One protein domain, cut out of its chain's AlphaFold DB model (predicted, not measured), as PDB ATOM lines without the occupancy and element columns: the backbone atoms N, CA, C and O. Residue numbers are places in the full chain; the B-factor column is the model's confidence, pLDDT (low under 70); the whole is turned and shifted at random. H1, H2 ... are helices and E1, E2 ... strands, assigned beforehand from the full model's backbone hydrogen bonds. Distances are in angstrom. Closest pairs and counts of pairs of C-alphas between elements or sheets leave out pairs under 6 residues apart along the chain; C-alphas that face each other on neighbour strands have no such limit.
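What this domain is: This is residues 36 to 193 of the 511 residues of an uncharacterized protein of Leucothrix mucor (UniProt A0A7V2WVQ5). A long, twisted hairpin, E8 and E9, runs through most of a rod-shaped domain; toward one end its sheet curls round the single helix H1, and toward the other it is partly face to face with a small sheet of E1, E4 and E7, a sandwich of two sheets. The hairpin E2 and E3 joins the large sheet beside E9, and the hairpin E5 and E6 joins it beside E8. The printed part has 158 residues, mostly strand by class, with elements in the order E1 E2 E3 E4 E5 E6 E7 H1 E8 E9. The large sheet, order E3 E2 E9 E8 E5 E6, is mixed, and the small one, order E1 E4 E7, is antiparallel. The whole is loose, with a radius of gyration of the C-alphas of 19.7 A and spans of 69 by 28 by 25 A.

How they stand to each other: E8, residues 151 to 167, and E9, residues 175 to 192, are antiparallel at 167 degrees; N 159 and O 183 are 2.8 A apart. E5, residues 80 to 88, is antiparallel to E8, with N 85 and O 162 at 2.8 A. E6, residues 91 to 94, forms a hairpin with E5, with N 93 and O 86 at 2.7 A. E2, residues 46 to 51, is parallel to E9, with N 190 and O 47 at 3.0 A. E3, residues 58 to 61, forms a hairpin with E2, with N 50 and O 60 at 2.8 A. This sheet is twisted. H1, residues 129 to 140, is on it; its closest C-alphas to E3 are those of Ile 132 and Tyr 58, 5.8 A. In H1 every O i to N i+4 pair is within hydrogen-bond range. In the second sheet E4, residues 69 to 76, is the inner strand and is antiparallel to both its neighbours: to E1, residues 36 to 39, with N 38 and O 71 within hydrogen-bond range at 2.8 A, and to E7, residues 114 to 117, with N 72 and O 114 within hydrogen-bond range at 2.9 A. The facing parts of the two sheets are 9.6 A centre to centre, with planes 6 degrees apart. H1 is not on the second sheet.

Where its parts are: E9 is 50.8 A long, E8 50.2 A, E5 24.2 A, E4 22.9 A, E2 16.4 A and H1 16.1 A; E1, E3, E6 and E7 are shorter. E1 begins at C-alpha 36 (138.602, 148.818, 148.415), and E9 ends at C-alpha 192 (152.344, 177.198, 161.492).

The domain as a whole: The farthest C-alphas, those of Asn 146 and Leu 171, are 70.4 A apart. The printed part has no cut. The long links are E6 to E7, residues 95 to 113, and E7 to H1. Mean pLDDT of the printed part is 75.2; 41 residues are under 70, among them 96 to 105 and 143 to 149.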
ATOM      1  N   GLU A  36     138.930 147.664 147.591       83.31
ATOM      2  CA  GLU A  36     138.602 148.818 148.415       83.31
ATOM      3  C   GLU A  36     139.759 149.067 149.376       83.31
ATOM      4  O   GLU A  36     140.400 148.126 149.860       83.31
ATOM      5  N   ALA A  37     140.044 150.335 149.642       82.06
ATOM      6  CA  ALA A  37     141.046 150.732 150.612       82.06
ATOM      7  C   ALA A  37     140.610 152.027 151.283       82.06
ATOM      8  O   ALA A  37     140.352 152.990 150.578       82.06
ATOM      9  N   HIS A  38     140.600 152.046 152.613       82.62
ATOM     10  CA  HIS A  38     140.271 153.216 153.417       82.62
ATOM     11  C   HIS A  38     141.333 153.406 154.506       82.62
ATOM     12  O   HIS A  38     141.889 152.427 155.023       82.62
ATOM     13  N   PRO A  39     141.643 154.644 154.904       77.56
ATOM     14  CA  PRO A  39     142.428 154.867 156.107       77.56
ATOM     15  C   PRO A  39     141.695 154.414 157.364       77.56
ATOM     16  O   PRO A  39     140.471 154.476 157.449       77.56
ATOM     17  N   VAL A  40     142.454 153.996 158.377       82.44
ATOM     18  CA  VAL A  40     141.876 153.727 159.697       82.44
ATOM     19  C   VAL A  40     141.488 155.072 160.344       82.44
ATOM     20  O   VAL A  40     142.366 155.936 160.477       82.44
ATOM     21  N   PRO A  41     140.218 155.256 160.764       59.84
ATOM     22  CA  PRO A  41     139.610 156.558 161.088       59.84
ATOM     23  C   PRO A  41     140.237 157.336 162.259       59.84
ATOM     24  O   PRO A  41     139.900 158.493 162.476       59.84
ATOM     25  N   GLU A  42     141.186 156.758 162.993       58.69
ATOM     26  CA  GLU A  42     141.836 157.413 164.141       58.69
ATOM     27  C   GLU A  42     143.172 158.094 163.800       58.69
ATOM     28  O   GLU A  42     143.824 158.679 164.666       58.69
ATOM     29  N   THR A  43     143.616 158.045 162.542       56.56
ATOM     30  CA  THR A  43     144.917 158.611 162.153       56.56
ATOM     31  C   THR A  43     144.802 160.068 161.705       56.56
ATOM     32  O   THR A  43     144.972 160.392 160.534       56.56
ATOM     33  N   SER A  44     144.564 160.986 162.649       61.09
ATOM     34  CA  SER A  44     144.795 162.409 162.366       61.09
ATOM     35  C   SER A  44     146.301 162.654 162.216       61.09
ATOM     36  O   SER A  44     147.089 162.642 163.163       61.09
ATOM     37  N   VAL A  45     146.736 162.813 160.972       64.56
ATOM     38  CA  VAL A  45     148.130 163.105 160.643       64.56
ATOM     39  C   VAL A  45     148.310 164.609 160.634       64.56
ATOM     40  O   VAL A  45     147.724 165.289 159.799       64.56
ATOM     41  N   THR A  46     149.147 165.106 161.544       72.00
ATOM     42  CA  THR A  46     149.549 166.511 161.574       72.00
ATOM     43  C   THR A  46     150.871 166.702 160.838       72.00
ATOM     44  O   THR A  46     151.890 166.141 161.241       72.00
ATOM     45  N   VAL A  47     150.864 167.513 159.778       69.56
ATOM     46  CA  VAL A  47     152.080 167.956 159.077       69.56
ATOM     47  C   VAL A  47     152.243 169.453 159.268       69.56
ATOM     48  O   VAL A  47     151.300 170.202 159.004       69.56
ATOM     49  N   ASN A  48     153.430 169.878 159.699       78.50
ATOM     50  CA  ASN A  48     153.734 171.296 159.833       78.50
ATOM     51  C   ASN A  48     154.117 171.882 158.473       78.50
ATOM     52  O   ASN A  48     154.915 171.310 157.723       78.50
ATOM     53  N   VAL A  49     153.556 173.047 158.172       70.88
ATOM     54  CA  VAL A  49     153.914 173.854 157.001       70.88
ATOM     55  C   VAL A  49     154.426 175.197 157.497       70.88
ATOM     56  O   VAL A  49     153.798 175.810 158.359       70.88
ATOM     57  N   HIS A  50     155.562 175.637 156.960       75.94
ATOM     58  CA  HIS A  50     156.321 176.786 157.446       75.94
ATOM     59  C   HIS A  50     156.348 177.938 156.435       75.94
ATOM     60  O   HIS A  50     156.466 177.731 155.218       75.94
ATOM     61  N   ASN A  51     156.277 179.159 156.968       72.50
ATOM     62  CA  ASN A  51     156.444 180.403 156.222       72.50
ATOM     63  C   ASN A  51     157.938 180.713 155.990       72.50
ATOM     64  O   ASN A  51     158.813 180.259 156.731       72.50
ATOM     65  N   THR A  52     158.242 181.462 154.932       63.00
ATOM     66  CA  THR A  52     159.581 182.038 154.723       63.00
ATOM     67  C   THR A  52     159.723 183.367 155.449       63.00
ATOM     68  O   THR A  52     158.732 184.002 155.782       63.00
ATOM     69  N   LYS A  53     160.967 183.822 155.648       54.78
ATOM     70  CA  LYS A  53     161.311 185.073 156.351       54.78
ATOM     71  C   LYS A  53     160.562 186.333 155.893       54.78
ATOM     72  O   LYS A  53     160.538 187.294 156.648       54.78
ATOM     73  N   ASN A  54     159.971 186.342 154.698       60.84
ATOM     74  CA  ASN A  54     159.219 187.497 154.207       60.84
ATOM     75  C   ASN A  54     157.745 187.479 154.643       60.84
ATOM     76  O   ASN A  54     157.004 188.370 154.257       60.84
ATOM     77  N   ASN A  55     157.303 186.477 155.413       60.16
ATOM     78  CA  ASN A  55     155.947 186.298 155.940       60.16
ATOM     79  C   ASN A  55     154.804 186.249 154.908       60.16
ATOM     80  O   ASN A  55     153.673 185.978 155.291       60.16
ATOM     81  N   VAL A  56     155.062 186.415 153.609       67.50
ATOM     82  CA  VAL A  56     153.986 186.514 152.610       67.50
ATOM     83  C   VAL A  56     153.392 185.149 152.235       67.50
ATOM     84  O   VAL A  56     152.197 185.066 151.984       67.50
ATOM     85  N   TYR A  57     154.183 184.065 152.221       77.56
ATOM     86  CA  TYR A  57     153.716 182.745 151.770       77.56
ATOM     87  C   TYR A  57     154.436 181.573 152.446       77.56
ATOM     88  O   TYR A  57     155.660 181.563 152.633       77.56
ATOM     89  N   TYR A  58     153.677 180.508 152.702       79.69
ATOM     90  CA  TYR A  58     154.212 179.186 153.000       79.69
ATOM     91  C   TYR A  58     154.996 178.658 151.794       79.69
ATOM     92  O   TYR A  58     154.535 178.748 150.655       79.69
ATOM     93  N   SER A  59     156.175 178.080 152.033       80.44
ATOM     94  CA  SER A  59     157.009 177.497 150.960       80.44
ATOM     95  C   SER A  59     157.593 176.127 151.297       80.44
ATOM     96  O   SER A  59     158.235 175.503 150.453       80.44
ATOM     97  N   ARG A  60     157.410 175.665 152.538       78.44
ATOM     98  CA  ARG A  60     157.982 174.411 153.026       78.44
ATOM     99  C   ARG A  60     156.962 173.637 153.826       78.44
ATOM    100  O   ARG A  60     156.202 174.222 154.587       78.44
ATOM    101  N   SER A  61     157.011 172.320 153.700       84.12
ATOM    102  CA  SER A  61     156.314 171.398 154.591       84.12
ATOM    103  C   SER A  61     157.312 170.390 155.135       84.12
ATOM    104  O   SER A  61     158.224 169.967 154.414       84.12
ATOM    105  N   ASP A  62     157.120 169.981 156.380       81.25
ATOM    106  CA  ASP A  62     157.886 168.885 156.952       81.25
ATOM    107  C   ASP A  62     157.601 167.577 156.203       81.25
ATOM    108  O   ASP A  62     156.533 167.367 155.617       81.25
ATOM    109  N   ALA A  63     158.588 166.686 156.215       82.12
ATOM    110  CA  ALA A  63     158.367 165.301 155.842       82.12
ATOM    111  C   ALA A  63     157.502 164.616 156.904       82.12
ATOM    112  O   ALA A  63     157.722 164.805 158.099       82.12
ATOM    113  N   PHE A  64     156.592 163.744 156.477       81.69
ATOM    114  CA  PHE A  64     155.846 162.890 157.396       81.69
ATOM    115  C   PHE A  64     156.316 161.444 157.267       81.69
ATOM    116  O   PHE A  64     156.290 160.865 156.178       81.69
ATOM    117  N   SER A  65     156.772 160.861 158.376       77.50
ATOM    118  CA  SER A  65     157.312 159.495 158.428       77.50
ATOM    119  C   SER A  65     156.648 158.609 159.479       77.50
ATOM    120  O   SER A  65     157.126 157.498 159.717       77.50
ATOM    121  N   SER A  66     155.602 159.089 160.156       77.75
ATOM    122  CA  SER A  66     154.895 158.251 161.121       77.75
ATOM    123  C   SER A  66     154.057 157.198 160.389       77.75
ATOM    124  O   SER A  66     153.613 157.444 159.264       77.75
ATOM    125  N   PRO A  67     153.843 156.022 160.997       79.38
ATOM    126  CA  PRO A  67     153.081 154.958 160.362       79.38
ATOM    127  C   PRO A  67     151.642 155.392 160.080       79.38
ATOM    128  O   PRO A  67     150.964 155.890 160.978       79.38
ATOM    129  N   ILE A  68     151.174 155.156 158.855       80.75
ATOM    130  CA  ILE A  68     149.750 155.219 158.511       80.75
ATOM    131  C   ILE A  68     149.221 153.794 158.421       80.75
ATOM    132  O   ILE A  68     149.835 152.934 157.781       80.75
ATOM    133  N   ASN A  69     148.092 153.554 159.082       85.44
ATOM    134  CA  ASN A  69     147.376 152.293 159.000       85.44
ATOM    135  C   ASN A  69     146.285 152.415 157.940       85.44
ATOM    136  O   ASN A  69     145.445 153.310 158.003       85.44
ATOM    137  N   ILE A  70     146.306 151.496 156.982       84.00
ATOM    138  CA  ILE A  70     145.333 151.436 155.896       84.00
ATOM    139  C   ILE A  70     144.616 150.104 155.997       84.00
ATOM    140  O   ILE A  70     145.257 149.056 156.117       84.00
ATOM    141  N   GLN A  71     143.292 150.160 155.959       86.12
ATOM    142  CA  GLN A  71     142.446 149.001 155.768       86.12
ATOM    143  C   GLN A  71     142.230 148.788 154.280       86.12
ATOM    144  O   GLN A  71     141.953 149.727 153.545       86.12
ATOM    145  N   PHE A  72     142.369 147.553 153.824       86.06
ATOM    146  CA  PHE A  72     142.073 147.187 152.448       86.06
ATOM    147  C   PHE A  72     141.387 145.830 152.389       86.06
ATOM    148  O   PHE A  72     141.595 144.965 153.249       86.06
ATOM    149  N   ARG A  73     140.585 145.638 151.347       86.75
ATOM    150  CA  ARG A  73     140.005 144.347 150.994       86.75
ATOM    151  C   ARG A  73     139.869 144.208 149.487       86.75
ATOM    152  O   ARG A  73     139.935 145.193 148.755       86.75
ATOM    153  N   GLY A  74     139.722 142.976 149.025       84.69
ATOM    154  CA  GLY A  74     139.445 142.697 147.624       84.69
ATOM    155  C   GLY A  74     140.089 141.430 147.090       84.69
ATOM    156  O   GLY A  74     141.007 140.845 147.678       84.69
ATOM    157  N   SER A  75     139.593 140.994 145.943       85.44
ATOM    158  CA  SER A  75     140.081 139.807 145.251       85.44
ATOM    159  C   SER A  75     139.968 139.956 143.737       85.44
ATOM    160  O   SER A  75     139.220 140.779 143.209       85.44
ATOM    161  N   CYS A  76     140.769 139.165 143.024       82.62
ATOM    162  CA  CYS A  76     140.638 139.027 141.579       82.62
ATOM    163  C   CYS A  76     139.614 137.921 141.298       82.62
ATOM    164  O   CYS A  76     139.921 136.752 141.558       82.62
ATOM    165  N   ASP A  77     138.438 138.240 140.742       78.31
ATOM    166  CA  ASP A  77     137.469 137.193 140.402       78.31
ATOM    167  C   ASP A  77     138.074 136.223 139.374       78.31
ATOM    168  O   ASP A  77     138.539 136.613 138.297       78.31
ATOM    169  N   LYS A  78     138.119 134.936 139.737       74.69
ATOM    170  CA  LYS A  78     138.671 133.835 138.924       74.69
ATOM    171  C   LYS A  78     140.121 134.049 138.443       74.69
ATOM    172  O   LYS A  78     140.549 133.386 137.498       74.69
ATOM    173  N   GLY A  79     140.892 134.923 139.092       79.88
ATOM    174  CA  GLY A  79     142.273 135.249 138.728       79.88
ATOM    175  C   GLY A  79     143.242 135.218 139.909       79.88
ATOM    176  O   GLY A  79     142.905 134.783 141.008       79.88
ATOM    177  N   TRP A  80     144.468 135.683 139.686       83.00
ATOM    178  CA  TRP A  80     145.434 135.956 140.746       83.00
ATOM    179  C   TRP A  80     146.030 137.348 140.586       83.00
ATOM    180  O   TRP A  80     146.203 137.870 139.481       83.00
ATOM    181  N   LEU A  81     146.376 137.935 141.722       81.19
ATOM    182  CA  LEU A  81     147.034 139.224 141.770       81.19
ATOM    183  C   LEU A  81     148.504 139.069 141.377       81.19
ATOM    184  O   LEU A  81     149.184 138.149 141.835       81.19
ATOM    185  N   THR A  82     149.000 139.967 140.529       81.25
ATOM    186  CA  THR A  82     150.406 139.973 140.080       81.25
ATOM    187  C   THR A  82     151.183 141.185 140.553       81.25
ATOM    188  O   THR A  82     152.378 141.072 140.813       81.25
ATOM    189  N   SER A  83     150.505 142.315 140.722       81.62
ATOM    190  CA  SER A  83     151.063 143.504 141.348       81.62
ATOM    191  C   SER A  83     149.999 144.204 142.171       81.62
ATOM    192  O   SER A  83     148.828 144.236 141.787       81.62
ATOM    193  N   PHE A  84     150.438 144.773 143.286       81.62
ATOM    194  CA  PHE A  84     149.636 145.575 144.190       81.62
ATOM    195  C   PHE A  84     150.519 146.691 144.731       81.62
ATOM    196  O   PHE A  84     151.580 146.432 145.309       81.62
ATOM    197  N   GLY A  85     150.114 147.923 144.481       83.69
ATOM    198  CA  GLY A  85     150.821 149.118 144.895       83.69
ATOM    199  C   GLY A  85     149.836 150.137 145.427       83.69
ATOM    200  O   GLY A  85     148.691 150.203 144.992       83.69
ATOM    201  N   LEU A  86     150.309 150.935 146.367       84.12
ATOM    202  CA  LEU A  86     149.583 152.077 146.887       84.12
ATOM    203  C   LEU A  86     150.354 153.332 146.507       84.12
ATOM    204  O   LEU A  86     151.581 153.339 146.537       84.12
ATOM    205  N   GLU A  87     149.657 154.391 146.148       83.88
ATOM    206  CA  GLU A  87     150.233 155.706 145.936       83.88
ATOM    207  C   GLU A  87     149.514 156.700 146.841       83.88
ATOM    208  O   GLU A  87     148.288 156.786 146.831       83.88
ATOM    209  N   LEU A  88     150.282 157.437 147.638       80.62
ATOM    210  CA  LEU A  88     149.754 158.448 148.543       80.62
ATOM    211  C   LEU A  88     150.537 159.742 148.351       80.62
ATOM    212  O   LEU A  88     151.755 159.764 148.514       80.62
ATOM    213  N   GLY A  89     149.850 160.818 147.962       73.56
ATOM    214  CA  GLY A  89     150.494 162.120 147.742       73.56
ATOM    215  C   GLY A  89     151.647 162.080 146.728       73.56
ATOM    216  O   GLY A  89     152.624 162.808 146.895       73.56
ATOM    217  N   GLY A  90     151.555 161.200 145.723       76.50
ATOM    218  CA  GLY A  90     152.580 160.976 144.694       76.50
ATOM    219  C   GLY A  90     153.726 160.039 145.102       76.50
ATOM    220  O   GLY A  90     154.601 159.756 144.285       76.50
ATOM    221  N   ALA A  91     153.753 159.536 146.341       76.12
ATOM    222  CA  ALA A  91     154.729 158.543 146.778       76.12
ATOM    223  C   ALA A  91     154.211 157.121 146.513       76.12
ATOM    224  O   ALA A  91     153.137 156.755 146.988       76.12
ATOM    225  N   HIS A  92     154.987 156.302 145.794       82.94
ATOM    226  CA  HIS A  92     154.660 154.896 145.549       82.94
ATOM    227  C   HIS A  92     155.138 153.986 146.684       82.94
ATOM    228  O   HIS A  92     156.314 153.976 147.048       82.94
ATOM    229  N   TYR A  93     154.231 153.149 147.172       80.06
ATOM    230  CA  TYR A  93     154.447 152.167 148.219       80.06
ATOM    231  C   TYR A  93     154.233 150.749 147.683       80.06
ATOM    232  O   TYR A  93     153.160 150.392 147.189       80.06
ATOM    233  N   SER A  94     155.271 149.920 147.804       76.38
ATOM    234  CA  SER A  94     155.215 148.493 147.480       76.38
ATOM    235  C   SER A  94     154.967 147.669 148.741       76.38
ATOM    236  O   SER A  94     155.713 147.809 149.713       76.38
ATOM    237  N   PHE A  95     153.999 146.756 148.711       74.00
ATOM    238  CA  PHE A  95     153.706 145.885 149.849       74.00
ATOM    239  C   PHE A  95     154.682 144.702 149.906       74.00
ATOM    240  O   PHE A  95     154.687 143.862 148.998       74.00
ATOM    241  N   PRO A  96     155.501 144.580 150.963       65.94
ATOM    242  CA  PRO A  96     156.320 143.393 151.146       65.94
ATOM    243  C   PRO A  96     155.422 142.186 151.456       65.94
ATOM    244  O   PRO A  96     154.596 142.234 152.361       65.94
ATOM    245  N   GLY A  97     155.594 141.086 150.719       64.88
ATOM    246  CA  GLY A  97     154.909 139.815 150.998       64.88
ATOM    247  C   GLY A  97     153.604 139.567 150.234       64.88
ATOM    248  O   GLY A  97     153.053 138.470 150.330       64.88
ATOM    249  N   ILE A  98     153.145 140.513 149.411       64.69
ATOM    250  CA  ILE A  98     152.100 140.263 148.406       64.69
ATOM    251  C   ILE A  98     152.795 139.830 147.107       64.69
ATOM    252  O   ILE A  98     152.886 140.566 146.130       64.69
ATOM    253  N   THR A  99     153.395 138.639 147.126       56.56
ATOM    254  CA  THR A  99     154.019 138.036 145.941       56.56
ATOM    255  C   THR A  99     152.961 137.302 145.127       56.56
ATOM    256  O   THR A  99     152.143 136.576 145.696       56.56
ATOM    257  N   GLY A 100     152.961 137.516 143.809       54.69
ATOM    258  CA  GLY A 100     151.902 137.049 142.919       54.69
ATOM    259  C   GLY A 100     151.604 135.554 143.050       54.69
ATOM    260  O   GLY A 100     152.516 134.734 143.124       54.69
ATOM    261  N   GLY A 101     150.314 135.218 143.112       59.38
ATOM    262  CA  GLY A 101     149.826 133.842 143.279       59.38
ATOM    263  C   GLY A 101     148.645 133.691 144.242       59.38
ATOM    264  O   GLY A 101     147.971 132.665 144.217       59.38
ATOM    265  N   LYS A 102     148.340 134.707 145.060       64.44
ATOM    266  CA  LYS A 102     147.127 134.719 145.893       64.44
ATOM    267  C   LYS A 102     145.924 135.241 145.095       64.44
ATOM    268  O   LYS A 102     146.050 136.210 144.344       64.44
ATOM    269  N   LYS A 103     144.760 134.601 145.271       61.12
ATOM    270  CA  LYS A 103     143.467 135.049 144.709       61.12
ATOM    271  C   LYS A 103     142.933 136.314 145.400       61.12
ATOM    272  O   LYS A 103     142.214 137.090 144.783       61.12
ATOM    273  N   SER A 104     143.319 136.526 146.660       68.19
ATOM    274  CA  SER A 104     142.880 137.630 147.519       68.19
ATOM    275  C   SER A 104     144.065 138.308 148.219       68.19
ATOM    276  O   SER A 104     145.075 137.653 148.502       68.19
ATOM    277  N   ILE A 105     143.927 139.605 148.518       69.38
ATOM    278  CA  ILE A 105     144.851 140.352 149.385       69.38
ATOM    279  C   ILE A 105     144.483 140.278 150.874       69.38
ATOM    280  O   ILE A 105     145.342 140.546 151.711       69.38
ATOM    281  N   SER A 106     143.256 139.874 151.214       71.06
ATOM    282  CA  SER A 106     142.753 139.819 152.591       71.06
ATOM    283  C   SER A 106     141.766 138.656 152.823       71.06
ATOM    284  O   SER A 106     140.906 138.380 151.988       71.06
ATOM    285  N   GLY A 107     141.907 137.958 153.959       61.66
ATOM    286  CA  GLY A 107     141.000 136.910 154.471       61.66
ATOM    287  C   GLY A 107     140.377 135.927 153.461       61.66
ATOM    288  O   GLY A 107     140.974 135.591 152.433       61.66
ATOM    289  N   ASP A 108     139.165 135.462 153.784       64.62
ATOM    290  CA  ASP A 108     138.373 134.510 152.996       64.62
ATOM    291  C   ASP A 108     137.850 135.172 151.713       64.62
ATOM    292  O   ASP A 108     136.823 135.846 151.697       64.62
ATOM    293  N   ASN A 109     138.589 135.007 150.614       72.00
ATOM    294  CA  ASN A 109     138.219 135.478 149.270       72.00
ATOM    295  C   ASN A 109     138.088 137.005 149.095       72.00
ATOM    296  O   ASN A 109     137.483 137.459 148.125       72.00
ATOM    297  N   GLY A 110     138.700 137.803 149.971       74.38
ATOM    298  CA  GLY A 110     138.759 139.264 149.813       74.38
ATOM    299  C   GLY A 110     137.620 140.011 150.489       74.38
ATOM    300  O   GLY A 110     137.514 141.217 150.299       74.38
ATOM    301  N   VAL A 111     136.789 139.318 151.275       79.56
ATOM    302  CA  VAL A 111     135.646 139.922 151.982       79.56
ATOM    303  C   VAL A 111     136.080 140.597 153.286       79.56
ATOM    304  O   VAL A 111     135.576 141.665 153.635       79.56
ATOM    305  N   ALA A 112     137.033 139.997 154.003       82.81
ATOM    306  CA  ALA A 112     137.518 140.535 155.268       82.81
ATOM    307  C   ALA A 112     138.495 141.695 155.051       82.81
ATOM    308  O   ALA A 112     139.331 141.659 154.148       82.81
ATOM    309  N   TRP A 113     138.433 142.697 155.922       83.88
ATOM    310  CA  TRP A 113     139.402 143.787 155.959       83.88
ATOM    311  C   TRP A 113     140.749 143.309 156.499       83.88
ATOM    312  O   TRP A 113     140.818 142.615 157.514       83.88
ATOM    313  N   ALA A 114     141.831 143.712 155.840       83.81
ATOM    314  CA  ALA A 114     143.184 143.589 156.361       83.81
ATOM    315  C   ALA A 114     143.741 144.977 156.677       83.81
ATOM    316  O   ALA A 114     143.553 145.913 155.905       83.81
ATOM    317  N   ILE A 115     144.445 145.100 157.803       84.69
ATOM    318  CA  ILE A 115     145.159 146.322 158.182       84.69
ATOM    319  C   ILE A 115     146.625 146.157 157.797       84.69
ATOM    320  O   ILE A 115     147.267 145.179 158.184       84.69
ATOM    321  N   HIS A 116     147.177 147.138 157.091       83.19
ATOM    322  CA  HIS A 116     148.615 147.244 156.867       83.19
ATOM    323  C   HIS A 116     149.149 148.565 157.394       83.19
ATOM    324  O   HIS A 116     148.584 149.628 157.141       83.19
ATOM    325  N   SER A 117     150.262 148.479 158.119       83.12
ATOM    326  CA  SER A 117     150.949 149.635 158.681       83.12
ATOM    327  C   SER A 117     152.142 150.013 157.810       83.12
ATOM    328  O   SER A 117     153.094 149.239 157.655       83.12
ATOM    329  N   MET A 118     152.116 151.221 157.254       76.94
ATOM    330  CA  MET A 118     153.210 151.785 156.462       76.94
ATOM    331  C   MET A 118     154.360 152.241 157.375       76.94
ATOM    332  O   MET A 118     154.593 153.430 157.570       76.94
ATOM    333  N   THR A 119     155.085 151.295 157.973       74.50
ATOM    334  CA  THR A 119     156.209 151.592 158.879       74.50
ATOM    335  C   THR A 119     157.527 151.803 158.125       74.50
ATOM    336  O   THR A 119     157.858 151.082 157.184       74.50
ATOM    337  N   GLY A 120     158.319 152.788 158.562       66.94
ATOM    338  CA  GLY A 120     159.711 152.961 158.124       66.94
ATOM    339  C   GLY A 120     159.911 153.512 156.707       66.94
ATOM    340  O   GLY A 120     161.043 153.505 156.220       66.94
ATOM    341  N   GLN A 121     158.853 153.993 156.053       66.19
ATOM    342  CA  GLN A 121     158.933 154.719 154.784       66.19
ATOM    343  C   GLN A 121     158.384 156.134 154.959       66.19
ATOM    344  O   GLN A 121     157.465 156.362 155.740       66.19
ATOM    345  N   GLN A 122     158.989 157.092 154.259       73.44
ATOM    346  CA  GLN A 122     158.498 158.463 154.210       73.44
ATOM    347  C   GLN A 122     157.154 158.465 153.477       73.44
ATOM    348  O   GLN A 122     157.085 158.082 152.313       73.44
ATOM    349  N   VAL A 123     156.102 158.852 154.187       74.31
ATOM    350  CA  VAL A 123     154.717 158.811 153.716       74.31
ATOM    351  C   VAL A 123     154.388 160.067 152.915       74.31
ATOM    352  O   VAL A 123     153.741 159.985 151.878       74.31
ATOM    353  N   LEU A 124     154.879 161.226 153.368       80.44
ATOM    354  CA  LEU A 124     154.809 162.479 152.619       80.44
ATOM    355  C   LEU A 124     156.216 163.075 152.481       80.44
ATOM    356  O   LEU A 124     156.938 163.180 153.485       80.44
ATOM    357  N   PRO A 125     156.631 163.462 151.261       81.50
ATOM    358  CA  PRO A 125     157.906 164.128 151.056       81.50
ATOM    359  C   PRO A 125     157.917 165.502 151.735       81.50
ATOM    360  O   PRO A 125     156.877 166.144 151.888       81.50
ATOM    361  N   ALA A 126     159.108 165.967 152.115       82.88
ATOM    362  CA  ALA A 126     159.282 167.367 152.492       82.88
ATOM    363  C   ALA A 126     158.947 168.275 151.297       82.88
ATOM    364  O   ALA A 126     159.174 167.898 150.147       82.88
ATOM    365  N   ASN A 127     158.462 169.485 151.580       84.44
ATOM    366  CA  ASN A 127     158.034 170.470 150.579       84.44
ATOM    367  C   ASN A 127     156.928 169.950 149.646       84.44
ATOM    368  O   ASN A 127     156.956 170.167 148.435       84.44
ATOM    369  N   ASN A 128     155.946 169.250 150.209       85.06
ATOM    370  CA  ASN A 128     154.785 168.788 149.471       85.06
ATOM    371  C   ASN A 128     153.964 169.991 148.971       85.06
ATOM    372  O   ASN A 128     153.386 170.742 149.763       85.06
ATOM    373  N   ALA A 129     153.900 170.156 147.648       84.56
ATOM    374  CA  ALA A 129     153.254 171.299 147.008       84.56
ATOM    375  C   ALA A 129     151.764 171.425 147.368       84.56
ATOM    376  O   ALA A 129     151.283 172.533 147.586       84.56
ATOM    377  N   SER A 130     151.043 170.307 147.499       81.62
ATOM    378  CA  SER A 130     149.613 170.313 147.828       81.62
ATOM    379  C   SER A 130     149.339 170.793 149.255       81.62
ATOM    380  O   SER A 130     148.344 171.482 149.479       81.62
ATOM    381  N   LEU A 131     150.220 170.470 150.208       82.81
ATOM    382  CA  LEU A 131     150.131 170.970 151.587       82.81
ATOM    383  C   LEU A 131     150.440 172.469 151.659       82.81
ATOM    384  O   LEU A 131     149.711 173.228 152.295       82.81
ATOM    385  N   ILE A 132     151.491 172.898 150.955       83.00
ATOM    386  CA  ILE A 132     151.886 174.308 150.860       83.00
ATOM    387  C   ILE A 132     150.754 175.141 150.242       83.00
ATOM    388  O   ILE A 132     150.357 176.166 150.797       83.00
ATOM    389  N   GLN A 133     150.189 174.673 149.127       85.00
ATOM    390  CA  GLN A 133     149.074 175.328 148.451       85.00
ATOM    391  C   GLN A 133     147.838 175.417 149.352       85.00
ATOM    392  O   GLN A 133     147.181 176.453 149.362       85.00
ATOM    393  N   ALA A 134     147.533 174.376 150.134       82.06
ATOM    394  CA  ALA A 134     146.406 174.396 151.066       82.06
ATOM    395  C   ALA A 134     146.568 175.479 152.148       82.06
ATOM    396  O   ALA A 134     145.615 176.204 152.435       82.06
ATOM    397  N   CYS A 135     147.766 175.638 152.719       82.50
ATOM    398  CA  CYS A 135     148.027 176.708 153.685       82.50
ATOM    399  C   CYS A 135     147.983 178.105 153.037       82.50
ATOM    400  O   CYS A 135     147.380 179.016 153.602       82.50
ATOM    401  N   ASN A 136     148.543 178.269 151.833       83.38
ATOM    402  CA  ASN A 136     148.521 179.543 151.099       83.38
ATOM    403  C   ASN A 136     147.112 179.954 150.645       83.38
ATOM    404  O   ASN A 136     146.759 181.125 150.730       83.38
ATOM    405  N   ALA A 137     146.278 179.007 150.205       83.50
ATOM    406  CA  ALA A 137     144.897 179.292 149.814       83.50
ATOM    407  C   ALA A 137     144.076 179.838 150.992       83.50
ATOM    408  O   ALA A 137     143.297 180.773 150.828       83.50
ATOM    409  N   ARG A 138     144.293 179.293 152.197       80.50
ATOM    410  CA  ARG A 138     143.648 179.787 153.419       80.50
ATOM    411  C   ARG A 138     144.154 181.172 153.823       80.50
ATOM    412  O   ARG A 138     143.346 181.978 154.271       80.50
ATOM    413  N   LEU A 139     145.451 181.436 153.647       78.56
ATOM    414  CA  LEU A 139     146.058 182.746 153.898       78.56
ATOM    415  C   LEU A 139     145.452 183.822 152.985       78.56
ATOM    416  O   LEU A 139     145.025 184.865 153.464       78.56
ATOM    417  N   ASN A 140     145.330 183.531 151.688       78.62
ATOM    418  CA  ASN A 140     144.761 184.465 150.712       78.62
ATOM    419  C   ASN A 140     143.261 184.725 150.927       78.62
ATOM    420  O   ASN A 140     142.765 185.785 150.567       78.62
ATOM    421  N   GLY A 141     142.531 183.761 151.495       78.69
ATOM    422  CA  GLY A 141     141.092 183.878 151.739       78.69
ATOM    423  C   GLY A 141     140.709 184.613 153.026       78.69
ATOM    424  O   GLY A 141     139.518 184.741 153.292       78.69
ATOM    425  N   ASN A 142     141.667 185.042 153.854       72.75
ATOM    426  CA  ASN A 142     141.366 185.637 155.154       72.75
ATOM    427  C   ASN A 142     142.300 186.822 155.445       72.75
ATOM    428  O   ASN A 142     143.394 186.659 155.983       72.75
ATOM    429  N   THR A 143     141.846 188.025 155.085       64.19
ATOM    430  CA  THR A 143     142.599 189.291 155.169       64.19
ATOM    431  C   THR A 143     142.935 189.735 156.597       64.19
ATOM    432  O   THR A 143     143.769 190.617 156.767       64.19
ATOM    433  N   ASN A 144     142.345 189.102 157.620       63.59
ATOM    434  CA  ASN A 144     142.504 189.458 159.035       63.59
ATOM    435  C   ASN A 144     143.273 188.408 159.862       63.59
ATOM    436  O   ASN A 144     143.192 188.409 161.091       63.59
ATOM    437  N   LEU A 145     143.993 187.474 159.231       62.34
ATOM    438  CA  LEU A 145     144.782 186.495 159.982       62.34
ATOM    439  C   LEU A 145     146.005 187.156 160.622       62.34
ATOM    440  O   LEU A 145     146.953 187.539 159.941       62.34
ATOM    441  N   ASN A 146     146.002 187.224 161.953       62.16
ATOM    442  CA  ASN A 146     147.195 187.554 162.715       62.16
ATOM    443  C   ASN A 146     148.234 186.429 162.533       62.16
ATOM    444  O   ASN A 146     147.948 185.256 162.810       62.16
ATOM    445  N   PHE A 147     149.428 186.789 162.052       60.59
ATOM    446  CA  PHE A 147     150.505 185.868 161.670       60.59
ATOM    447  C   PHE A 147     151.093 185.067 162.842       60.59
ATOM    448  O   PHE A 147     151.876 184.162 162.602       60.59
ATOM    449  N   ASP A 148     150.686 185.317 164.085       58.75
ATOM    450  CA  ASP A 148     151.105 184.518 165.246       58.75
ATOM    451  C   ASP A 148     150.189 183.313 165.539       58.75
ATOM    452  O   ASP A 148     150.432 182.538 166.470       58.75
ATOM    453  N   SER A 149     149.123 183.111 164.756       61.19
ATOM    454  CA  SER A 149     148.154 182.037 165.002       61.19
ATOM    455  C   SER A 149     148.475 180.748 164.230       61.19
ATOM    456  O   SER A 149     148.638 180.730 163.009       61.19
ATOM    457  N   THR A 150     148.550 179.616 164.942       71.06
ATOM    458  CA  THR A 150     148.552 178.288 164.307       71.06
ATOM    459  C   THR A 150     147.130 177.927 163.906       71.06
ATOM    460  O   THR A 150     146.246 177.955 164.763       71.06
ATOM    461  N   PHE A 151     146.906 177.504 162.664       75.56
ATOM    462  CA  PHE A 151     145.599 177.002 162.233       75.56
ATOM    463  C   PHE A 151     145.702 175.600 161.635       75.56
ATOM    464  O   PHE A 151     146.725 175.209 161.069       75.56
ATOM    465  N   ILE A 152     144.630 174.827 161.792       75.44
ATOM    466  CA  ILE A 152     144.496 173.491 161.214       75.44
ATOM    467  C   ILE A 152     143.636 173.626 159.961       75.44
ATOM    468  O   ILE A 152     142.522 174.141 160.020       75.44
ATOM    469  N   ASN A 153     144.170 173.194 158.827       74.62
ATOM    470  CA  ASN A 153     143.457 173.091 157.569       74.62
ATOM    471  C   ASN A 153     143.295 171.611 157.214       74.62
ATOM    472  O   ASN A 153     144.281 170.880 157.145       74.62
ATOM    473  N   VAL A 154     142.067 171.157 156.985       74.38
ATOM    474  CA  VAL A 154     141.830 169.780 156.546       74.38
ATOM    475  C   VAL A 154     142.077 169.717 155.043       74.38
ATOM    476  O   VAL A 154     141.449 170.430 154.263       74.38
ATOM    477  N   LYS A 155     143.027 168.880 154.628       80.00
ATOM    478  CA  LYS A 155     143.340 168.631 153.225       80.00
ATOM    479  C   LYS A 155     143.188 167.157 152.914       80.00
ATOM    480  O   LYS A 155     143.870 166.314 153.482       80.00
ATOM    481  N   THR A 156     142.365 166.866 151.926       78.94
ATOM    482  CA  THR A 156     142.255 165.528 151.362       78.94
ATOM    483  C   THR A 156     143.399 165.285 150.375       78.94
ATOM    484  O   THR A 156     143.613 166.083 149.456       78.94
ATOM    485  N   ILE A 157     144.156 164.205 150.570       78.62
ATOM    486  CA  ILE A 157     145.163 163.710 149.626       78.62
ATOM    487  C   ILE A 157     144.647 162.407 149.010       78.62
ATOM    488  O   ILE A 157     144.193 161.534 149.747       78.62
ATOM    489  N   PRO A 158     144.737 162.232 147.681       78.94
ATOM    490  CA  PRO A 158     144.286 161.005 147.045       78.94
ATOM    491  C   PRO A 158     145.136 159.809 147.491       78.94
ATOM    492  O   PRO A 158     146.372 159.851 147.456       78.94
ATOM    493  N   LEU A 159     144.444 158.739 147.866       81.94
ATOM    494  CA  LEU A 159     144.960 157.405 148.120       81.94
ATOM    495  C   LEU A 159     144.639 156.540 146.897       81.94
ATOM    496  O   LEU A 159     143.503 156.117 146.700       81.94
ATOM    497  N   ARG A 160     145.626 156.284 146.038       83.88
ATOM    498  CA  ARG A 160     145.416 155.471 144.833       83.88
ATOM    499  C   ARG A 160     145.901 154.056 145.060       83.88
ATOM    500  O   ARG A 160     147.055 153.829 145.419       83.88
ATOM    501  N   LEU A 161     145.035 153.097 144.793       82.81
ATOM    502  CA  LEU A 161     145.346 151.684 144.825       82.81
ATOM    503  C   LEU A 161     145.508 151.171 143.397       82.81
ATOM    504  O   LEU A 161     144.552 151.131 142.628       82.81
ATOM    505  N   ASN A 162     146.719 150.750 143.056       85.88
ATOM    506  CA  ASN A 162     147.062 150.228 141.740       85.88
ATOM    507  C   ASN A 162     147.221 148.711 141.816       85.88
ATOM    508  O   ASN A 162     148.069 148.205 142.556       85.88
ATOM    509  N   TYR A 163     146.455 147.970 141.018       85.19
ATOM    510  CA  TYR A 163     146.529 146.513 141.014       85.19
ATOM    511  C   TYR A 163     146.466 145.919 139.609       85.19
ATOM    512  O   TYR A 163     146.025 146.529 138.635       85.19
ATOM    513  N   THR A 164     146.986 144.702 139.478       83.94
ATOM    514  CA  THR A 164     146.928 143.954 138.218       83.94
ATOM    515  C   THR A 164     146.538 142.515 138.491       83.94
ATOM    516  O   THR A 164     147.290 141.758 139.118       83.94
ATOM    517  N   CYS A 165     145.372 142.140 137.976       82.75
ATOM    518  CA  CYS A 165     144.856 140.781 138.021       82.75
ATOM    519  C   CYS A 165     145.197 140.059 136.716       82.75
ATOM    520  O   CYS A 165     145.126 140.637 135.629       82.75
ATOM    521  N   ARG A 166     145.561 138.781 136.818       83.19
ATOM    522  CA  ARG A 166     145.692 137.885 135.666       83.19
ATOM    523  C   ARG A 166     144.741 136.711 135.805       83.19
ATOM    524  O   ARG A 166     144.578 136.179 136.900       83.19
ATOM    525  N   LYS A 167     144.154 136.284 134.690       81.69
ATOM    526  CA  LYS A 167     143.283 135.108 134.608       81.69
ATOM    527  C   LYS A 167     143.783 134.191 133.495       81.69
ATOM    528  O   LYS A 167     144.294 134.659 132.480       81.69
ATOM    529  N   ARG A 168     143.658 132.875 133.687       73.81
ATOM    530  CA  ARG A 168     143.785 131.913 132.580       73.81
ATOM    531  C   ARG A 168     142.416 131.751 131.943       73.81
ATOM    532  O   ARG A 168     141.477 131.349 132.627       73.81
ATOM    533  N   VAL A 169     142.315 132.058 130.657       71.06
ATOM    534  CA  VAL A 169     141.118 131.802 129.856       71.06
ATOM    535  C   VAL A 169     141.446 130.610 128.951       71.06
ATOM    536  O   VAL A 169     142.137 130.745 127.945       71.06
ATOM    537  N   GLY A 170     141.046 129.405 129.376       74.75
ATOM    538  CA  GLY A 170     141.363 128.150 128.678       74.75
ATOM    539  C   GLY A 170     142.863 127.803 128.635       74.75
ATOM    540  O   GLY A 170     143.617 128.138 129.550       74.75
ATOM    541  N   LEU A 171     143.289 127.121 127.561       71.12
ATOM    542  CA  LEU A 171     144.702 126.840 127.227       71.12
ATOM    543  C   LEU A 171     145.405 128.033 126.535       71.12
ATOM    544  O   LEU A 171     146.555 127.914 126.117       71.12
ATOM    545  N   GLY A 172     144.709 129.166 126.379       61.47
ATOM    546  CA  GLY A 172     145.161 130.334 125.622       61.47
ATOM    547  C   GLY A 172     146.042 131.322 126.400       61.47
ATOM    548  O   GLY A 172     146.408 131.110 127.558       61.47
ATOM    549  N   LYS A 173     146.395 132.427 125.722       60.94
ATOM    550  CA  LYS A 173     147.236 133.522 126.239       60.94
ATOM    551  C   LYS A 173     146.694 134.076 127.567       60.94
ATOM    552  O   LYS A 173     145.493 134.183 127.781       60.94
ATOM    553  N   LEU A 174     147.614 134.452 128.456       74.19
ATOM    554  CA  LEU A 174     147.307 135.122 129.721       74.19
ATOM    555  C   LEU A 174     146.760 136.525 129.454       74.19
ATOM    556  O   LEU A 174     147.504 137.390 128.993       74.19
ATOM    557  N   GLU A 175     145.504 136.766 129.812       76.19
ATOM    558  CA  GLU A 175     144.946 138.114 129.843       76.19
ATOM    559  C   GLU A 175     145.279 138.792 131.176       76.19
ATOM    560  O   GLU A 175     145.259 138.176 132.251       76.19
ATOM    561  N   SER A 176     145.626 140.076 131.100       78.12
ATOM    562  CA  SER A 176     145.915 140.903 132.267       78.12
ATOM    563  C   SER A 176     145.030 142.136 132.269       78.12
ATOM    564  O   SER A 176     145.117 142.948 131.349       78.12
ATOM    565  N   THR A 177     144.267 142.314 133.342       78.62
ATOM    566  CA  THR A 177     143.473 143.520 133.569       78.62
ATOM    567  C   THR A 177     144.204 144.387 134.581       78.62
ATOM    568  O   THR A 177     144.480 143.960 135.709       78.62
ATOM    569  N   LYS A 178     144.553 145.604 134.163       80.62
ATOM    570  CA  LYS A 178     145.034 146.657 135.059       80.62
ATOM    571  C   LYS A 178     143.839 147.502 135.462       80.62
ATOM    572  O   LYS A 178     143.068 147.907 134.601       80.62
ATOM    573  N   SER A 179     143.704 147.757 136.752       79.25
ATOM    574  CA  SER A 179     142.693 148.663 137.274       79.25
ATOM    575  C   SER A 179     143.296 149.466 138.420       79.25
ATOM    576  O   SER A 179     144.287 149.056 139.040       79.25
ATOM    577  N   SER A 180     142.721 150.634 138.658       76.69
ATOM    578  CA  SER A 180     143.097 151.528 139.738       76.69
ATOM    579  C   SER A 180     141.840 152.001 140.443       76.69
ATOM    580  O   SER A 180     140.927 152.501 139.787       76.69
ATOM    581  N   VAL A 181     141.813 151.875 141.764       77.81
ATOM    582  CA  VAL A 181     140.761 152.455 142.604       77.81
ATOM    583  C   VAL A 181     141.352 153.674 143.289       77.81
ATOM    584  O   VAL A 181     142.468 153.622 143.807       77.81
ATOM    585  N   VAL A 182     140.636 154.791 143.235       76.75
ATOM    586  CA  VAL A 182     141.042 156.036 143.883       76.75
ATOM    587  C   VAL A 182     140.112 156.258 145.059       76.75
ATOM    588  O   VAL A 182     138.905 156.363 144.865       76.75
ATOM    589  N   ASP A 183     140.686 156.335 146.251       75.50
ATOM    590  CA  ASP A 183     140.011 156.828 147.443       75.50
ATOM    591  C   ASP A 183     140.748 158.065 147.980       75.50
ATOM    592  O   ASP A 183     141.727 158.543 147.396       75.50
ATOM    593  N   ASN A 184     140.266 158.622 149.079       74.75
ATOM    594  CA  ASN A 184     140.687 159.887 149.637       74.75
ATOM    595  C   ASN A 184     141.134 159.712 151.091       74.75
ATOM    596  O   ASN A 184     140.402 159.203 151.934       74.75
ATOM    597  N   LEU A 185     142.347 160.171 151.396       69.62
ATOM    598  CA  LEU A 185     142.852 160.284 152.758       69.62
ATOM    599  C   LEU A 185     142.654 161.713 153.254       69.62
ATOM    600  O   LEU A 185     143.293 162.637 152.748       69.62
ATOM    601  N   GLU A 186     141.815 161.907 154.265       68.25
ATOM    602  CA  GLU A 186     141.730 163.193 154.955       68.25
ATOM    603  C   GLU A 186     142.948 163.392 155.866       68.25
ATOM    604  O   GLU A 186     143.239 162.580 156.741       68.25
ATOM    605  N   LEU A 187     143.685 164.484 155.652       64.06
ATOM    606  CA  LEU A 187     144.840 164.868 156.459       64.06
ATOM    607  C   LEU A 187     144.570 166.201 157.146       64.06
ATOM    608  O   LEU A 187     144.145 167.169 156.519       64.06
ATOM    609  N   SER A 188     144.868 166.278 158.439       66.94
ATOM    610  CA  SER A 188     144.796 167.529 159.196       66.94
ATOM    611  C   SER A 188     146.128 168.272 159.087       66.94
ATOM    612  O   SER A 188     147.086 167.994 159.798       66.94
ATOM    613  N   VAL A 189     146.228 169.236 158.182       66.12
ATOM    614  CA  VAL A 189     147.449 170.018 157.960       66.12
ATOM    615  C   VAL A 189     147.529 171.130 158.997       66.12
ATOM    616  O   VAL A 189     146.642 171.975 159.064       66.12
ATOM    617  N   ARG A 190     148.595 171.182 159.798       74.31
ATOM    618  CA  ARG A 190     148.802 172.287 160.740       74.31
ATOM    619  C   ARG A 190     149.699 173.330 160.090       74.31
ATOM    620  O   ARG A 190     150.909 173.150 159.968       74.31
ATOM    621  N   CYS A 191     149.098 174.430 159.664       72.94
ATOM    622  CA  CYS A 191     149.821 175.564 159.113       72.94
ATOM    623  C   CYS A 191     150.360 176.390 160.287       72.94
ATOM    624  O   CYS A 191     149.593 176.902 161.107       72.94
ATOM    625  N   MET A 192     151.686 176.460 160.418       67.69
ATOM    626  CA  MET A 192     152.344 177.198 161.492       67.69
ATOM    627  C   MET A 192     153.130 178.353 160.885       67.69
ATOM    628  O   MET A 192     154.128 178.153 160.191       67.69
ATOM    629  N   ALA A 193     152.715 179.575 161.191       55.44
ATOM    630  CA  ALA A 193     153.534 180.752 160.977       55.44
ATOM    631  C   ALA A 193     154.590 180.815 162.091       55.44
ATOM    632  O   ALA A 193     154.498 181.562 163.052       55.44
TER     633      ALA A 193